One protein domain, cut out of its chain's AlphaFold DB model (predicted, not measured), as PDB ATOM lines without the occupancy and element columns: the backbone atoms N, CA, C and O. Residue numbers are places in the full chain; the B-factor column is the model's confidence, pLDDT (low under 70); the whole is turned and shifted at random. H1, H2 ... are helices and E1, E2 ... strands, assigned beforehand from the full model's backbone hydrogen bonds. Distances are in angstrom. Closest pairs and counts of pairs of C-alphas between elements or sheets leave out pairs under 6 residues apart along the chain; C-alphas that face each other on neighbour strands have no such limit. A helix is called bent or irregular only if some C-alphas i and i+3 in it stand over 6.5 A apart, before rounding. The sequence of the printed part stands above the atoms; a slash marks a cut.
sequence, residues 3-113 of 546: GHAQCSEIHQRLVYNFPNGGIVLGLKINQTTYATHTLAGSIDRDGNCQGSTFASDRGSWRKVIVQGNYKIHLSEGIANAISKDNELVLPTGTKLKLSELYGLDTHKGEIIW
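What this domain is: This is residues 3 to 113 of the 546 residues of an uncharacterized protein of Aphis craccivora (UniProt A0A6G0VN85). A long two-stranded ribbon, E3 with E6, runs along the longest axis and joins two ends of an elongated, loosely built domain. At one end of the ribbon are the hairpin E4-E5 and a narrow loop made by the link from E3 to E4; toward the other end lie the small three-stranded sheet E7-E8-E9 and the hairpin E10-E11, with helix H1 between E10-E11 and the little hairpin E1-E2, which is loosely placed near the ribbon. The printed part has 111 residues, with one named helix followed by eleven named strands, H1 and then E1 to E11, and the class is mostly strand. The sheets, with orders E1-E2, E3-E6, E4-E5, E7-E8-E9 and E10-E11, are antiparallel. The whole is loose, with a radius of gyration of the C-alphas of 18.5 A, and spans 59 by 32 by 20 A.

How they stand to each other: H1, residues 3 to 13, is not bent, and every O i to N i+4 pair in it is within hydrogen-bond range. E1, residues 15 to 17, and E2, residues 23 to 25, form a hairpin, with N 16 and O 24 3.0 A apart. The closest C-alphas of H1 and E1 are those of Ile 10 and Tyr 16, 5.8 A apart. E3, residues 31 to 40, is the antiparallel neighbour of E6, residues 66 to 74, at 156 degrees between their directions; N 35 and O 70 are 2.9 A apart, and N 68 and O 37 are 2.8 A apart. The closest C-alphas of E2 and E3 are those of Val 24 and Ala 35, 7.0 A apart. E4, residues 52 to 56, and E5, residues 59 to 64, form a hairpin at 163 degrees, with N 54 and O 61 2.9 A apart. The closest C-alphas of E3 and E4 are those of Ala 40 and Ser 52, 5.7 A apart, while E5 and E6 meet only through their link. E7, residues 80 to 82, E8, residues 87 to 89, and E9, residues 95 to 97, make a meander, each strand the antiparallel neighbour of the one before. N 80 and O 89 are 2.9 A apart, and N 88 and O 96 are 2.7 A apart. E7 is apart from E6. E10, residues 102 to 105, and E11, residues 109 to 112, form a hairpin, with N 103 and O 111 2.9 A apart. The closest C-alphas of E9 and E10 are those of Leu 96 and Gly 103, 6.2 A apart. Those of H1 and E11 are His 4 and Ile 112, 6.3 A apart.

Where its parts are: H1 begins at C-alpha 3, (196.690, 196.872, 109.682), and is 15.7 A long from first to last C-alpha. E3, the longest strand with 10 residues, measures 27.9 A and ends at C-alpha 40, (192.034, 173.686, 104.238). E6 measures 25.1 A, E4 13.3 A and E5 12.4 A. E10 and E11 measure 10.1 A and 10.2 A, and E11 ends at C-alpha 112, (191.867, 203.543, 112.816). E1, E2, E7, E8 and E9 have three residues each.

The domain as a whole: The two C-alphas farthest apart are those of Asn 48 and Lys 84, 60.1 A. The first and last printed C-alphas, those of Gly 3 and Trp 113, are 12.2 A apart, and the printed part has no cut. The link from E3 to E4, 11 residues, is long; in it residues 42 to 43 pair antiparallel with residues 49 to 50. The other links are tight. The mean pLDDT of the printed part is 84.3, and residues 83 to 84 are under 70.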
ATOM      1  N   GLY A   3     195.981 195.612 109.889       82.12
ATOM      2  CA  GLY A   3     196.690 196.872 109.682       82.12
ATOM      3  C   GLY A   3     195.787 197.994 109.158       82.12
ATOM      4  O   GLY A   3     194.646 197.775 108.747       82.12
ATOM      5  N   HIS A   4     196.323 199.220 109.149       84.62
ATOM      6  CA  HIS A   4     195.581 200.445 108.819       84.62
ATOM      7  C   HIS A   4     194.813 200.360 107.487       84.62
ATOM      8  O   HIS A   4     193.626 200.674 107.432       84.62
ATOM      9  N   ALA A   5     195.469 199.902 106.414       83.94
ATOM     10  CA  ALA A   5     194.884 199.884 105.072       83.94
ATOM     11  C   ALA A   5     193.690 198.923 104.951       83.94
ATOM     12  O   ALA A   5     192.649 199.306 104.420       83.94
ATOM     13  N   GLN A   6     193.809 197.698 105.476       84.25
ATOM     14  CA  GLN A   6     192.720 196.718 105.416       84.25
ATOM     15  C   GLN A   6     191.579 197.088 106.366       84.25
ATOM     16  O   GLN A   6     190.417 196.941 105.997       84.25
ATOM     17  N   CYS A   7     191.885 197.621 107.555       87.44
ATOM     18  CA  CYS A   7     190.870 198.142 108.472       87.44
ATOM     19  C   CYS A   7     190.061 199.278 107.815       87.44
ATOM     20  O   CYS A   7     188.830 199.268 107.845       87.44
ATOM     21  N   SER A   8     190.742 200.195 107.121       87.31
ATOM     22  CA  SER A   8     190.104 201.294 106.386       87.31
ATOM     23  C   SER A   8     189.248 200.792 105.225       87.31
ATOM     24  O   SER A   8     188.109 201.230 105.060       87.31
ATOM     25  N   GLU A   9     189.735 199.806 104.467       86.88
ATOM     26  CA  GLU A   9     188.962 199.194 103.383       86.88
ATOM     27  C   GLU A   9     187.683 198.512 103.894       86.88
ATOM     28  O   GLU A   9     186.633 198.643 103.261       86.88
ATOM     29  N   ILE A  10     187.729 197.853 105.058       89.62
ATOM     30  CA  ILE A  10     186.545 197.237 105.677       89.62
ATOM     31  C   ILE A  10     185.497 198.301 106.025       89.62
ATOM     32  O   ILE A  10     184.317 198.089 105.742       89.62
ATOM     33  N   HIS A  11     185.898 199.449 106.582       86.88
ATOM     34  CA  HIS A  11     184.970 200.551 106.871       86.88
ATOM     35  C   HIS A  11     184.408 201.202 105.595       86.88
ATOM     36  O   HIS A  11     183.231 201.547 105.553       86.88
ATOM     37  N   GLN A  12     185.209 201.333 104.531       87.31
ATOM     38  CA  GLN A  12     184.776 201.977 103.283       87.31
ATOM     39  C   GLN A  12     183.893 201.085 102.408       87.31
ATOM     40  O   GLN A  12     182.923 201.553 101.813       87.31
ATOM     41  N   ARG A  13     184.253 199.805 102.272       88.06
ATOM     42  CA  ARG A  13     183.590 198.868 101.355       88.06
ATOM     43  C   ARG A  13     182.605 197.946 102.058       88.06
ATOM     44  O   ARG A  13     181.802 197.324 101.372       88.06
ATOM     45  N   LEU A  14     182.639 197.865 103.391       89.06
ATOM     46  CA  LEU A  14     181.827 196.940 104.193       89.06
ATOM     47  C   LEU A  14     182.046 195.469 103.799       89.06
ATOM     48  O   LEU A  14     181.132 194.637 103.834       89.06
ATOM     49  N   VAL A  15     183.288 195.161 103.416       88.06
ATOM     50  CA  VAL A  15     183.738 193.850 102.949       88.06
ATOM     51  C   VAL A  15     184.987 193.430 103.711       88.06
ATOM     52  O   VAL A  15     185.904 194.227 103.881       88.06
ATOM     53  N   TYR A  16     185.033 192.167 104.130       87.00
ATOM     54  CA  TYR A  16     186.219 191.563 104.735       87.00
ATOM     55  C   TYR A  16     186.779 190.456 103.841       87.00
ATOM     56  O   TYR A  16     186.065 189.512 103.495       87.00
ATOM     57  N   ASN A  17     188.063 190.560 103.500       85.81
ATOM     58  CA  ASN A  17     188.776 189.588 102.673       85.81
ATOM     59  C   ASN A  17     189.665 188.703 103.551       85.81
ATOM     60  O   ASN A  17     190.513 189.202 104.291       85.81
ATOM     61  N   PHE A  18     189.501 187.383 103.454       82.50
ATOM     62  CA  PHE A  18     190.390 186.451 104.142       82.50
ATOM     63  C   PHE A  18     191.760 186.380 103.440       82.50
ATOM     64  O   PHE A  18     191.807 186.385 102.207       82.50
ATOM     65  N   PRO A  19     192.875 186.227 104.187       73.12
ATOM     66  CA  PRO A  19     194.222 186.142 103.605       73.12
ATOM     67  C   PRO A  19     194.406 185.010 102.582       73.12
ATOM     68  O   PRO A  19     195.191 185.147 101.650       73.12
ATOM     69  N   ASN A  20     193.658 183.911 102.731       70.25
ATOM     70  CA  ASN A  20     193.760 182.713 101.889       70.25
ATOM     71  C   ASN A  20     192.686 182.666 100.780       70.25
ATOM     72  O   ASN A  20     192.447 181.611 100.193       70.25
ATOM     73  N   GLY A  21     192.045 183.806 100.487       70.56
ATOM     74  CA  GLY A  21     190.922 183.925  99.555       70.56
ATOM     75  C   GLY A  21     189.572 183.706 100.241       70.56
ATOM     76  O   GLY A  21     189.484 182.996 101.227       70.56
ATOM     77  N   GLY A  22     188.505 184.331  99.742       75.31
ATOM     78  CA  GLY A  22     187.175 184.317 100.368       75.31
ATOM     79  C   GLY A  22     186.764 185.696 100.879       75.31
ATOM     80  O   GLY A  22     187.577 186.435 101.430       75.31
ATOM     81  N   ILE A  23     185.496 186.047 100.661       82.56
ATOM     82  CA  ILE A  23     184.978 187.402 100.857       82.56
ATOM     83  C   ILE A  23     183.718 187.336 101.717       82.56
ATOM     84  O   ILE A  23     182.779 186.608 101.387       82.56
ATOM     85  N   VAL A  24     183.683 188.114 102.798       84.44
ATOM     86  CA  VAL A  24     182.470 188.362 103.584       84.44
ATOM     87  C   VAL A  24     181.883 189.690 103.128       84.44
ATOM     88  O   VAL A  24     182.492 190.740 103.330       84.44
ATOM     89  N   LEU A  25     180.713 189.637 102.495       83.69
ATOM     90  CA  LEU A  25     179.985 190.806 102.001       83.69
ATOM     91  C   LEU A  25     178.893 191.229 102.991       83.69
ATOM     92  O   LEU A  25     178.305 190.386 103.669       83.69
ATOM     93  N   GLY A  26     178.569 192.524 103.009       81.25
ATOM     94  CA  GLY A  26     177.400 193.045 103.723       81.25
ATOM     95  C   GLY A  26     177.610 193.253 105.222       81.25
ATOM     96  O   GLY A  26     176.655 193.121 105.991       81.25
ATOM     97  N   LEU A  27     178.836 193.577 105.646       87.31
ATOM     98  CA  LEU A  27     179.090 194.012 107.020       87.31
ATOM     99  C   LEU A  27     178.320 195.309 107.307       87.31
ATOM    100  O   LEU A  27     178.111 196.135 106.421       87.31
ATOM    101  N   LYS A  28     177.884 195.502 108.551       86.62
ATOM    102  CA  LYS A  28     177.242 196.747 108.987       86.62
ATOM    103  C   LYS A  28     177.952 197.297 110.210       86.62
ATOM    104  O   LYS A  28     178.372 196.536 111.080       86.62
ATOM    105  N   ILE A  29     178.057 198.620 110.264       86.75
ATOM    106  CA  ILE A  29     178.602 199.338 111.414       86.75
ATOM    107  C   ILE A  29     177.691 199.090 112.626       86.75
ATOM    108  O   ILE A  29     176.465 199.082 112.510       86.75
ATOM    109  N   ASN A  30     178.308 198.862 113.781       87.56
ATOM    110  CA  ASN A  30     177.699 198.487 115.058       87.56
ATOM    111  C   ASN A  30     176.949 197.145 115.039       87.56
ATOM    112  O   ASN A  30     176.043 196.920 115.842       87.56
ATOM    113  N   GLN A  31     177.342 196.222 114.154       87.00
ATOM    114  CA  GLN A  31     176.751 194.890 114.073       87.00
ATOM    115  C   GLN A  31     177.814 193.789 114.114       87.00
ATOM    116  O   GLN A  31     178.924 193.919 113.600       87.00
ATOM    117  N   THR A  32     177.447 192.660 114.726       89.69
ATOM    118  CA  THR A  32     178.251 191.436 114.703       89.69
ATOM    119  C   THR A  32     177.781 190.522 113.577       89.69
ATOM    120  O   THR A  32     176.600 190.185 113.508       89.69
ATOM    121  N   THR A  33     178.713 190.084 112.739       88.94
ATOM    122  CA  THR A  33     178.486 189.128 111.652       88.94
ATOM    123  C   THR A  33     179.264 187.847 111.927       88.94
ATOM    124  O   THR A  33     180.424 187.887 112.338       88.94
ATOM    125  N   TYR A  34     178.621 186.705 111.698       88.25
ATOM    126  CA  TYR A  34     179.253 185.395 111.787       88.25
ATOM    127  C   TYR A  34     179.519 184.881 110.376       88.25
ATOM    128  O   TYR A  34     178.610 184.857 109.549       88.25
ATOM    129  N   ALA A  35     180.757 184.484 110.106       85.44
ATOM    130  CA  ALA A  35     181.167 183.963 108.812       85.44
ATOM    131  C   ALA A  35     181.948 182.666 108.998       85.44
ATOM    132  O   ALA A  35     182.753 182.545 109.919       85.44
ATOM    133  N   THR A  36     181.725 181.701 108.115       83.19
ATOM    134  CA  THR A  36     182.508 180.469 108.073       83.19
ATOM    135  C   THR A  36     183.407 180.496 106.848       83.19
ATOM    136  O   THR A  36     182.996 180.916 105.766       83.19
ATOM    137  N   HIS A  37     184.664 180.098 107.019       85.44
ATOM    138  CA  HIS A  37     185.634 180.087 105.934       85.44
ATOM    139  C   HIS A  37     186.481 178.815 105.974       85.44
ATOM    140  O   HIS A  37     186.973 178.411 107.026       85.44
ATOM    141  N   THR A  38     186.632 178.167 104.822       85.31
ATOM    142  CA  THR A  38     187.373 176.911 104.696       85.31
ATOM    143  C   THR A  38     188.869 177.197 104.608       85.31
ATOM    144  O   THR A  38     189.347 177.720 103.609       85.31
ATOM    145  N   LEU A  39     189.607 176.834 105.657       81.44
ATOM    146  CA  LEU A  39     191.049 177.052 105.796       81.44
ATOM    147  C   LEU A  39     191.889 176.004 105.061       81.44
ATOM    148  O   LEU A  39     193.000 176.299 104.627       81.44
ATOM    149  N   ALA A  40     191.378 174.777 104.948       83.06
ATOM    150  CA  ALA A  40     192.034 173.686 104.238       83.06
ATOM    151  C   ALA A  40     190.991 172.743 103.631       83.06
ATOM    152  O   ALA A  40     189.986 172.438 104.273       83.06
ATOM    153  N   GLY A  41     191.258 172.265 102.416       82.88
ATOM    154  CA  GLY A  41     190.310 171.492 101.613       82.88
ATOM    155  C   GLY A  41     189.337 172.393 100.849       82.88
ATOM    156  O   GLY A  41     189.361 173.613 100.999       82.88
ATOM    157  N   SER A  42     188.492 171.805 100.011       81.69
ATOM    158  CA  SER A  42     187.448 172.525  99.278       81.69
ATOM    159  C   SER A  42     186.109 171.805  99.397       81.69
ATOM    160  O   SER A  42     186.046 170.580  99.530       81.69
ATOM    161  N   ILE A  43     185.037 172.593  99.387       80.62
ATOM    162  CA  ILE A  43     183.656 172.118  99.321       80.62
ATOM    163  C   ILE A  43     183.031 172.839  98.137       80.62
ATOM    164  O   ILE A  43     182.958 174.070  98.141       80.62
ATOM    165  N   ASP A  44     182.634 172.086  97.120       78.50
ATOM    166  CA  ASP A  44     181.931 172.646  95.970       78.50
ATOM    167  C   ASP A  44     180.446 172.889  96.291       78.50
ATOM    168  O   ASP A  44     179.898 172.321  97.243       78.50
ATOM    169  N   ARG A  45     179.767 173.713  95.486       74.69
ATOM    170  CA  ARG A  45     178.336 174.040  95.651       74.69
ATOM    171  C   ARG A  45     177.428 172.811  95.565       74.69
ATOM    172  O   ARG A  45     176.371 172.806  96.188       74.69
ATOM    173  N   ASP A  46     177.881 171.770  94.871       78.88
ATOM    174  CA  ASP A  46     177.189 170.485  94.735       78.88
ATOM    175  C   ASP A  46     177.445 169.525  95.919       78.88
ATOM    176  O   ASP A  46     177.017 168.373  95.896       78.88
ATOM    177  N   GLY A  47     178.155 169.975  96.964       72.50
ATOM    178  CA  GLY A  47     178.449 169.184  98.167       72.50
ATOM    179  C   GLY A  47     179.659 168.249  98.041       72.50
ATOM    180  O   GLY A  47     179.954 167.497  98.971       72.50
ATOM    181  N   ASN A  48     180.393 168.306  96.926       80.19
ATOM    182  CA  ASN A  48     181.600 167.508  96.720       80.19
ATOM    183  C   ASN A  48     182.771 168.054  97.547       80.19
ATOM    184  O   ASN A  48     183.116 169.232  97.472       80.19
ATOM    185  N   CYS A  49     183.385 167.176  98.335       81.69
ATOM    186  CA  CYS A  49     184.409 167.515  99.316       81.69
ATOM    187  C   CYS A  49     185.786 167.006  98.870       81.69
ATOM    188  O   CYS A  49     185.981 165.796  98.731       81.69
ATOM    189  N   GLN A  50     186.763 167.903  98.706       83.25
ATOM    190  CA  GLN A  50     188.158 167.538  98.444       83.25
ATOM    191  C   GLN A  50     189.017 167.844  99.676       83.25
ATOM    192  O   GLN A  50     189.252 168.999 100.033       83.25
ATOM    193  N   GLY A  51     189.481 166.794 100.355       83.19
ATOM    194  CA  GLY A  51     190.306 166.923 101.555       83.19
ATOM    195  C   GLY A  51     191.743 167.350 101.246       83.19
ATOM    196  O   GLY A  51     192.362 166.844 100.310       83.19
ATOM    197  N   SER A  52     192.295 168.229 102.082       86.38
ATOM    198  CA  SER A  52     193.693 168.681 102.040       86.38
ATOM    199  C   SER A  52     194.489 168.117 103.226       86.38
ATOM    200  O   SER A  52     193.953 167.398 104.073       86.38
ATOM    201  N   THR A  53     195.787 168.401 103.284       87.00
ATOM    202  CA  THR A  53     196.605 168.166 104.481       87.00
ATOM    203  C   THR A  53     196.638 169.446 105.311       87.00
ATOM    204  O   THR A  53     196.948 170.508 104.780       87.00
ATOM    205  N   PHE A  54     196.323 169.349 106.603       86.00
ATOM    206  CA  PHE A  54     196.376 170.469 107.545       86.00
ATOM    207  C   PHE A  54     197.260 170.102 108.736       86.00
ATOM    208  O   PHE A  54     197.164 168.996 109.272       86.00
ATOM    209  N   ALA A  55     198.129 171.021 109.143       84.69
ATOM    210  CA  ALA A  55     198.996 170.865 110.301       84.69
ATOM    211  C   ALA A  55     198.778 172.034 111.267       84.69
ATOM    212  O   ALA A  55     198.671 173.181 110.842       84.69
ATOM    213  N   SER A  56     198.714 171.722 112.558       82.75
ATOM    214  CA  SER A  56     198.676 172.689 113.660       82.75
ATOM    215  C   SER A  56     199.567 172.197 114.800       82.75
ATOM    216  O   SER A  56     199.995 171.042 114.793       82.75
ATOM    217  N   ASP A  57     199.750 173.014 115.831       83.69
ATOM    218  CA  ASP A  57     200.531 172.679 117.033       83.69
ATOM    219  C   ASP A  57     200.045 171.406 117.760       83.69
ATOM    220  O   ASP A  57     200.756 170.840 118.586       83.69
ATOM    221  N   ARG A  58     198.825 170.938 117.459       80.69
ATOM    222  CA  ARG A  58     198.208 169.740 118.051       80.69
ATOM    223  C   ARG A  58     198.328 168.476 117.194       80.69
ATOM    224  O   ARG A  58     197.856 167.424 117.619       80.69
ATOM    225  N   GLY A  59     198.913 168.560 116.000       86.00
ATOM    226  CA  GLY A  59     199.083 167.417 115.101       86.00
ATOM    227  C   GLY A  59     198.905 167.754 113.620       86.00
ATOM    228  O   GLY A  59     198.588 168.883 113.240       86.00
ATOM    229  N   SER A  60     199.111 166.744 112.771       87.75
ATOM    230  CA  SER A  60     198.900 166.829 111.324       87.75
ATOM    231  C   SER A  60     197.870 165.802 110.879       87.75
ATOM    232  O   SER A  60     197.962 164.622 111.221       87.75
ATOM    233  N   TRP A  61     196.903 166.251 110.085       87.75
ATOM    234  CA  TRP A  61     195.839 165.425 109.533       87.75
ATOM    235  C   TRP A  61     195.879 165.481 108.006       87.75
ATOM    236  O   TRP A  61     196.115 166.533 107.410       87.75
ATOM    237  N   ARG A  62     195.635 164.337 107.363       88.50
ATOM    238  CA  ARG A  62     195.579 164.199 105.900       88.50
ATOM    239  C   ARG A  62     194.138 163.970 105.454       88.50
ATOM    240  O   ARG A  62     193.389 163.295 106.153       88.50
ATOM    241  N   LYS A  63     193.787 164.474 104.265       85.38
ATOM    242  CA  LYS A  63     192.439 164.394 103.667       85.38
ATOM    243  C   LYS A  63     191.339 164.978 104.568       85.38
ATOM    244  O   LYS A  63     190.272 164.390 104.706       85.38
ATOM    245  N   VAL A  64     191.593 166.139 105.162       85.69
ATOM    246  CA  VAL A  64     190.629 166.842 106.019       85.69
ATOM    247  C   VAL A  64     190.123 168.118 105.365       85.69
ATOM    248  O   VAL A  64     190.808 168.718 104.532       85.69
ATOM    249  N   ILE A  65     188.922 168.527 105.769       85.44
ATOM    250  CA  ILE A  65     188.395 169.864 105.517       85.44
ATOM    251  C   ILE A  65     188.345 170.593 106.851       85.44
ATOM    252  O   ILE A  65     187.812 170.070 107.828       85.44
ATOM    253  N   VAL A  66     188.917 171.790 106.892       84.88
ATOM    254  CA  VAL A  66     188.975 172.614 108.099       84.88
ATOM    255  C   VAL A  66     188.190 173.885 107.841       84.88
ATOM    256  O   VAL A  66     188.529 174.642 106.935       84.88
ATOM    257  N   GLN A  67     187.155 174.127 108.641       85.75
ATOM    258  CA  GLN A  67     186.372 175.360 108.601       85.75
ATOM    259  C   GLN A  67     186.649 176.191 109.852       85.75
ATOM    260  O   GLN A  67     186.543 175.701 110.975       85.75
ATOM    261  N   GLY A  68     187.019 177.451 109.647       84.94
ATOM    262  CA  GLY A  68     187.117 178.458 110.691       84.94
ATOM    263  C   GLY A  68     185.796 179.204 110.828       84.94
ATOM    264  O   GLY A  68     185.244 179.679 109.835       84.94
ATOM    265  N   ASN A  69     185.309 179.328 112.062       87.44
ATOM    266  CA  ASN A  69     184.156 180.157 112.390       87.44
ATOM    267  C   ASN A  69     184.654 181.508 112.908       87.44
ATOM    268  O   ASN A  69     185.302 181.579 113.952       87.44
ATOM    269  N   TYR A  70     184.337 182.573 112.184       87.19
ATOM    270  CA  TYR A  70     184.755 183.935 112.473       87.19
ATOM    271  C   TYR A  70     183.582 184.750 113.002       87.19
ATOM    272  O   TYR A  70     182.490 184.743 112.435       87.19
ATOM    273  N   LYS A  71     183.835 185.487 114.084       89.38
ATOM    274  CA  LYS A  71     182.932 186.501 114.626       89.38
ATOM    275  C   LYS A  71     183.552 187.865 114.344       89.38
ATOM    276  O   LYS A  71     184.571 188.201 114.939       89.38
ATOM    277  N   ILE A  72     182.950 188.624 113.437       89.00
ATOM    278  CA  ILE A  72     183.428 189.945 113.020       89.00
ATOM    279  C   ILE A  72     182.488 190.988 113.616       89.00
ATOM    280  O   ILE A  72     181.289 190.958 113.349       89.00
ATOM    281  N   HIS A  73     183.017 191.899 114.427       89.69
ATOM    282  CA  HIS A  73     182.272 193.035 114.958       89.69
ATOM    283  C   HIS A  73     182.878 194.319 114.397       89.69
ATOM    284  O   HIS A  73     184.043 194.603 114.658       89.69
ATOM    285  N   LEU A  74     182.097 195.062 113.616       90.75
ATOM    286  CA  LEU A  74     182.500 196.362 113.081       90.75
ATOM    287  C   LEU A  74     181.768 197.436 113.878       90.75
ATOM    288  O   LEU A  74     180.547 197.361 113.998       90.75
ATOM    289  N   SER A  75     182.477 198.417 114.432       89.94
ATOM    290  CA  SER A  75     181.869 199.481 115.238       89.94
ATOM    291  C   SER A  75     182.568 200.810 115.020       89.94
ATOM    292  O   SER A  75     183.760 200.835 114.723       89.94
ATOM    293  N   GLU A  76     181.835 201.896 115.224       89.00
ATOM    294  CA  GLU A  76     182.374 203.255 115.215       89.00
ATOM    295  C   GLU A  76     182.118 203.917 116.567       89.00
ATOM    296  O   GLU A  76     181.205 203.544 117.310       89.00
ATOM    297  N   GLY A  77     182.962 204.874 116.931       84.50
ATOM    298  CA  GLY A  77     182.857 205.558 118.208       84.50
ATOM    299  C   GLY A  77     183.699 206.820 118.254       84.50
ATOM    300  O   GLY A  77     184.460 207.111 117.338       84.50
ATOM    301  N   ILE A  78     183.542 207.550 119.351       82.19
ATOM    302  CA  ILE A  78     184.244 208.805 119.613       82.19
ATOM    303  C   ILE A  78     185.358 208.519 120.624       82.19
ATOM    304  O   ILE A  78     185.171 207.722 121.546       82.19
ATOM    305  N   ALA A  79     186.512 209.150 120.438       83.50
ATOM    306  CA  ALA A  79     187.667 209.062 121.323       83.50
ATOM    307  C   ALA A  79     188.227 210.464 121.581       83.50
ATOM    308  O   ALA A  79     188.073 211.354 120.745       83.50
ATOM    309  N   ASN A  80     188.873 210.658 122.730       81.69
ATOM    310  CA  ASN A  80     189.418 211.955 123.117       81.69
ATOM    311  C   ASN A  80     190.854 212.077 122.606       81.69
ATOM    312  O   ASN A  80     191.714 211.285 122.987       81.69
ATOM    313  N   ALA A  81     191.123 213.067 121.761       79.19
ATOM    314  CA  ALA A  81     192.467 213.355 121.273       79.19
ATOM    315  C   ALA A  81     193.105 214.480 122.099       79.19
ATOM    316  O   ALA A  81     192.547 215.568 122.214       79.19
ATOM    317  N   ILE A  82     194.294 214.230 122.642       77.06
ATOM    318  CA  ILE A  82     195.127 215.215 123.333       77.06
ATOM    319  C   ILE A  82     196.243 215.608 122.364       77.06
ATOM    320  O   ILE A  82     197.316 215.005 122.327       77.06
ATOM    321  N   SER A  83     195.962 216.615 121.532       69.00
ATOM    322  CA  SER A  83     196.852 217.031 120.437       69.00
ATOM    323  C   SER A  83     198.244 217.465 120.925       69.00
ATOM    324  O   SER A  83     199.245 217.117 120.303       69.00
ATOM    325  N   LYS A  84     198.323 218.141 122.083       67.00
ATOM    326  CA  LYS A  84     199.578 218.634 122.680       67.00
ATOM    327  C   LYS A  84     200.578 217.516 122.998       67.00
ATOM    328  O   LYS A  84     201.771 217.693 122.773       67.00
ATOM    329  N   ASP A  85     200.078 216.374 123.465       70.12
ATOM    330  CA  ASP A  85     200.899 215.243 123.915       70.12
ATOM    331  C   ASP A  85     200.959 214.114 122.873       70.12
ATOM    332  O   ASP A  85     201.578 213.077 123.104       70.12
ATOM    333  N   ASN A  86     200.350 214.318 121.696       77.94
ATOM    334  CA  ASN A  86     200.233 213.315 120.635       77.94
ATOM    335  C   ASN A  86     199.583 212.001 121.126       77.94
ATOM    336  O   ASN A  86     199.957 210.908 120.688       77.94
ATOM    337  N   GLU A  87     198.595 212.103 122.021       84.19
ATOM    338  CA  GLU A  87     197.873 210.962 122.600       84.19
ATOM    339  C   GLU A  87     196.408 210.924 122.135       84.19
ATOM    340  O   GLU A  87     195.735 211.945 122.015       84.19
ATOM    341  N   LEU A  88     195.891 209.720 121.904       86.69
ATOM    342  CA  LEU A  88     194.482 209.408 121.694       86.69
ATOM    343  C   LEU A  88     194.029 208.488 122.831       86.69
ATOM    344  O   LEU A  88     194.562 207.392 122.996       86.69
ATOM    345  N   VAL A  89     193.038 208.922 123.603       88.81
ATOM    346  CA  VAL A  89     192.457 208.160 124.709       88.81
ATOM    347  C   VAL A  89     191.105 207.604 124.272       88.81
ATOM    348  O   VAL A  89     190.147 208.344 124.031       88.81
ATOM    349  N   LEU A  90     191.024 206.281 124.163       87.12
ATOM    350  CA  LEU A  90     189.785 205.578 123.840       87.12
ATOM    351  C   LEU A  90     188.835 205.552 125.055       87.12
ATOM    352  O   LEU A  90     189.304 205.583 126.192       87.12
ATOM    353  N   PRO A  91     187.507 205.401 124.865       83.25
ATOM    354  CA  PRO A  91     186.548 205.245 125.970       83.25
ATOM    355  C   PRO A  91     186.830 204.051 126.894       83.25
ATOM    356  O   PRO A  91     186.323 203.988 128.009       83.25
ATOM    357  N   THR A  92     187.619 203.089 126.418       82.88
ATOM    358  CA  THR A  92     188.105 201.926 127.169       82.88
ATOM    359  C   THR A  92     189.250 202.268 128.128       82.88
ATOM    360  O   THR A  92     189.604 201.437 128.958       82.88
ATOM    361  N   GLY A  93     189.828 203.469 128.031       82.75
ATOM    362  CA  GLY A  93     190.998 203.910 128.795       82.75
ATOM    363  C   GLY A  93     192.343 203.638 128.110       82.75
ATOM    364  O   GLY A  93     193.377 204.077 128.610       82.75
ATOM    365  N   THR A  94     192.354 202.957 126.961       86.44
ATOM    366  CA  THR A  94     193.581 202.685 126.198       86.44
ATOM    367  C   THR A  94     194.134 203.966 125.582       86.44
ATOM    368  O   THR A  94     193.407 204.719 124.930       86.44
ATOM    369  N   LYS A  95     195.442 204.181 125.758       88.88
ATOM    370  CA  LYS A  95     196.191 205.298 125.178       88.88
ATOM    371  C   LYS A  95     196.926 204.853 123.918       88.88
ATOM    372  O   LYS A  95     197.718 203.915 123.965       88.88
ATOM    373  N   LEU A  96     196.678 205.538 122.810       88.44
ATOM    374  CA  LEU A  96     197.311 205.308 121.512       88.44
ATOM    375  C   LEU A  96     198.008 206.585 121.041       88.44
ATOM    376  O   LEU A  96     197.659 207.683 121.465       88.44
ATOM    377  N   LYS A  97     199.000 206.467 120.161       87.00
ATOM    378  CA  LYS A  97     199.738 207.626 119.658       87.00
ATOM    379  C   LYS A  97     198.991 208.264 118.489       87.00
ATOM    380  O   LYS A  97     198.884 207.646 117.434       87.00
ATOM    381  N   LEU A  98     198.517 209.499 118.649       83.44
ATOM    382  CA  LEU A  98     197.610 210.170 117.706       83.44
ATOM    383  C   LEU A  98     198.177 210.233 116.271       83.44
ATOM    384  O   LEU A  98     197.435 210.030 115.311       83.44
ATOM    385  N   SER A  99     199.491 210.423 116.121       81.62
ATOM    386  CA  SER A  99     200.187 210.485 114.826       81.62
ATOM    387  C   SER A  99     200.193 209.181 114.022       81.62
ATOM    388  O   SER A  99     200.494 209.215 112.833       81.62
ATOM    389  N   GLU A 100     199.938 208.030 114.649       84.19
ATOM    390  CA  GLU A 100     200.043 206.724 113.977       84.19
ATOM    391  C   GLU A 100     198.788 206.351 113.176       84.19
ATOM    392  O   GLU A 100     198.854 205.450 112.341       84.19
ATOM    393  N   LEU A 101     197.662 207.053 113.382       86.44
ATOM    394  CA  LEU A 101     196.379 206.842 112.678       86.44
ATOM    395  C   LEU A 101     195.844 205.395 112.739       86.44
ATOM    396  O   LEU A 101     194.948 205.005 111.982       86.44
ATOM    397  N   TYR A 102     196.414 204.581 113.622       90.12
ATOM    398  CA  TYR A 102     196.140 203.166 113.797       90.12
ATOM    399  C   TYR A 102     196.610 202.717 115.181       90.12
ATOM    400  O   TYR A 102     197.654 203.154 115.664       90.12
ATOM    401  N   GLY A 103     195.872 201.805 115.805       89.12
ATOM    402  CA  GLY A 103     196.289 201.186 117.054       89.12
ATOM    403  C   GLY A 103     195.481 199.946 117.407       89.12
ATOM    404  O   GLY A 103     194.512 199.591 116.737       89.12
ATOM    405  N   LEU A 104     195.917 199.268 118.466       89.00
ATOM    406  CA  LEU A 104     195.312 198.036 118.961       89.00
ATOM    407  C   LEU A 104     194.742 198.274 120.355       89.00
ATOM    408  O   LEU A 104     195.475 198.625 121.276       89.00
ATOM    409  N   ASP A 105     193.445 198.039 120.505       87.25
ATOM    410  CA  ASP A 105     192.749 198.049 121.785       87.25
ATOM    411  C   ASP A 105     192.407 196.620 122.204       87.25
ATOM    412  O   ASP A 105     191.943 195.800 121.408       87.25
ATOM    413  N   THR A 106     192.616 196.313 123.479       84.38
ATOM    414  CA  THR A 106     192.376 194.975 124.036       84.38
ATOM    415  C   THR A 106     190.902 194.572 124.015       84.38
ATOM    416  O   THR A 106     190.607 193.376 124.011       84.38
ATOM    417  N   HIS A 107     189.976 195.534 123.989       82.88
ATOM    418  CA  HIS A 107     188.535 195.288 124.024       82.88
ATOM    419  C   HIS A 107     187.877 195.403 122.644       82.88
ATOM    420  O   HIS A 107     186.969 194.629 122.334       82.88
ATOM    421  N   LYS A 108     188.316 196.353 121.815       82.25
ATOM    422  CA  LYS A 108     187.734 196.665 120.501       82.25
ATOM    423  C   LYS A 108     188.552 196.159 119.311       82.25
ATOM    424  O   LYS A 108     188.024 196.142 118.203       82.25
ATOM    425  N   GLY A 109     189.780 195.689 119.520       87.50
ATOM    426  CA  GLY A 109     190.637 195.164 118.457       87.50
ATOM    427  C   GLY A 109     191.373 196.263 117.689       87.50
ATOM    428  O   GLY A 109     191.890 197.202 118.287       87.50
ATOM    429  N   GLU A 110     191.476 196.125 116.367       90.12
ATOM    430  CA  GLU A 110     192.190 197.089 115.519       90.12
ATOM    431  C   GLU A 110     191.338 198.339 115.276       90.12
ATOM    432  O   GLU A 110     190.172 198.234 114.895       90.12
ATOM    433  N   ILE A 111     191.923 199.514 115.494       90.12
ATOM    434  CA  ILE A 111     191.239 200.805 115.404       90.12
ATOM    435  C   ILE A 111     192.035 201.718 114.482       90.12
ATOM    436  O   ILE A 111     193.263 201.758 114.540       90.12
ATOM    437  N   ILE A 112     191.322 202.480 113.661       91.25
ATOM    438  CA  ILE A 112     191.867 203.543 112.816       91.25
ATOM    439  C   ILE A 112     191.142 204.853 113.097       91.25
ATOM    440  O   ILE A 112     189.987 204.861 113.523       91.25
ATOM    441  N   TRP A 113     191.813 205.964 112.826       89.06
ATOM    442  CA  TRP A 113     191.216 207.296 112.862       89.06
ATOM    443  C   TRP A 113     191.821 208.157 111.757       89.06
ATOM    444  O   TRP A 113     192.890 207.856 111.227       89.06
TER     445      TRP A 113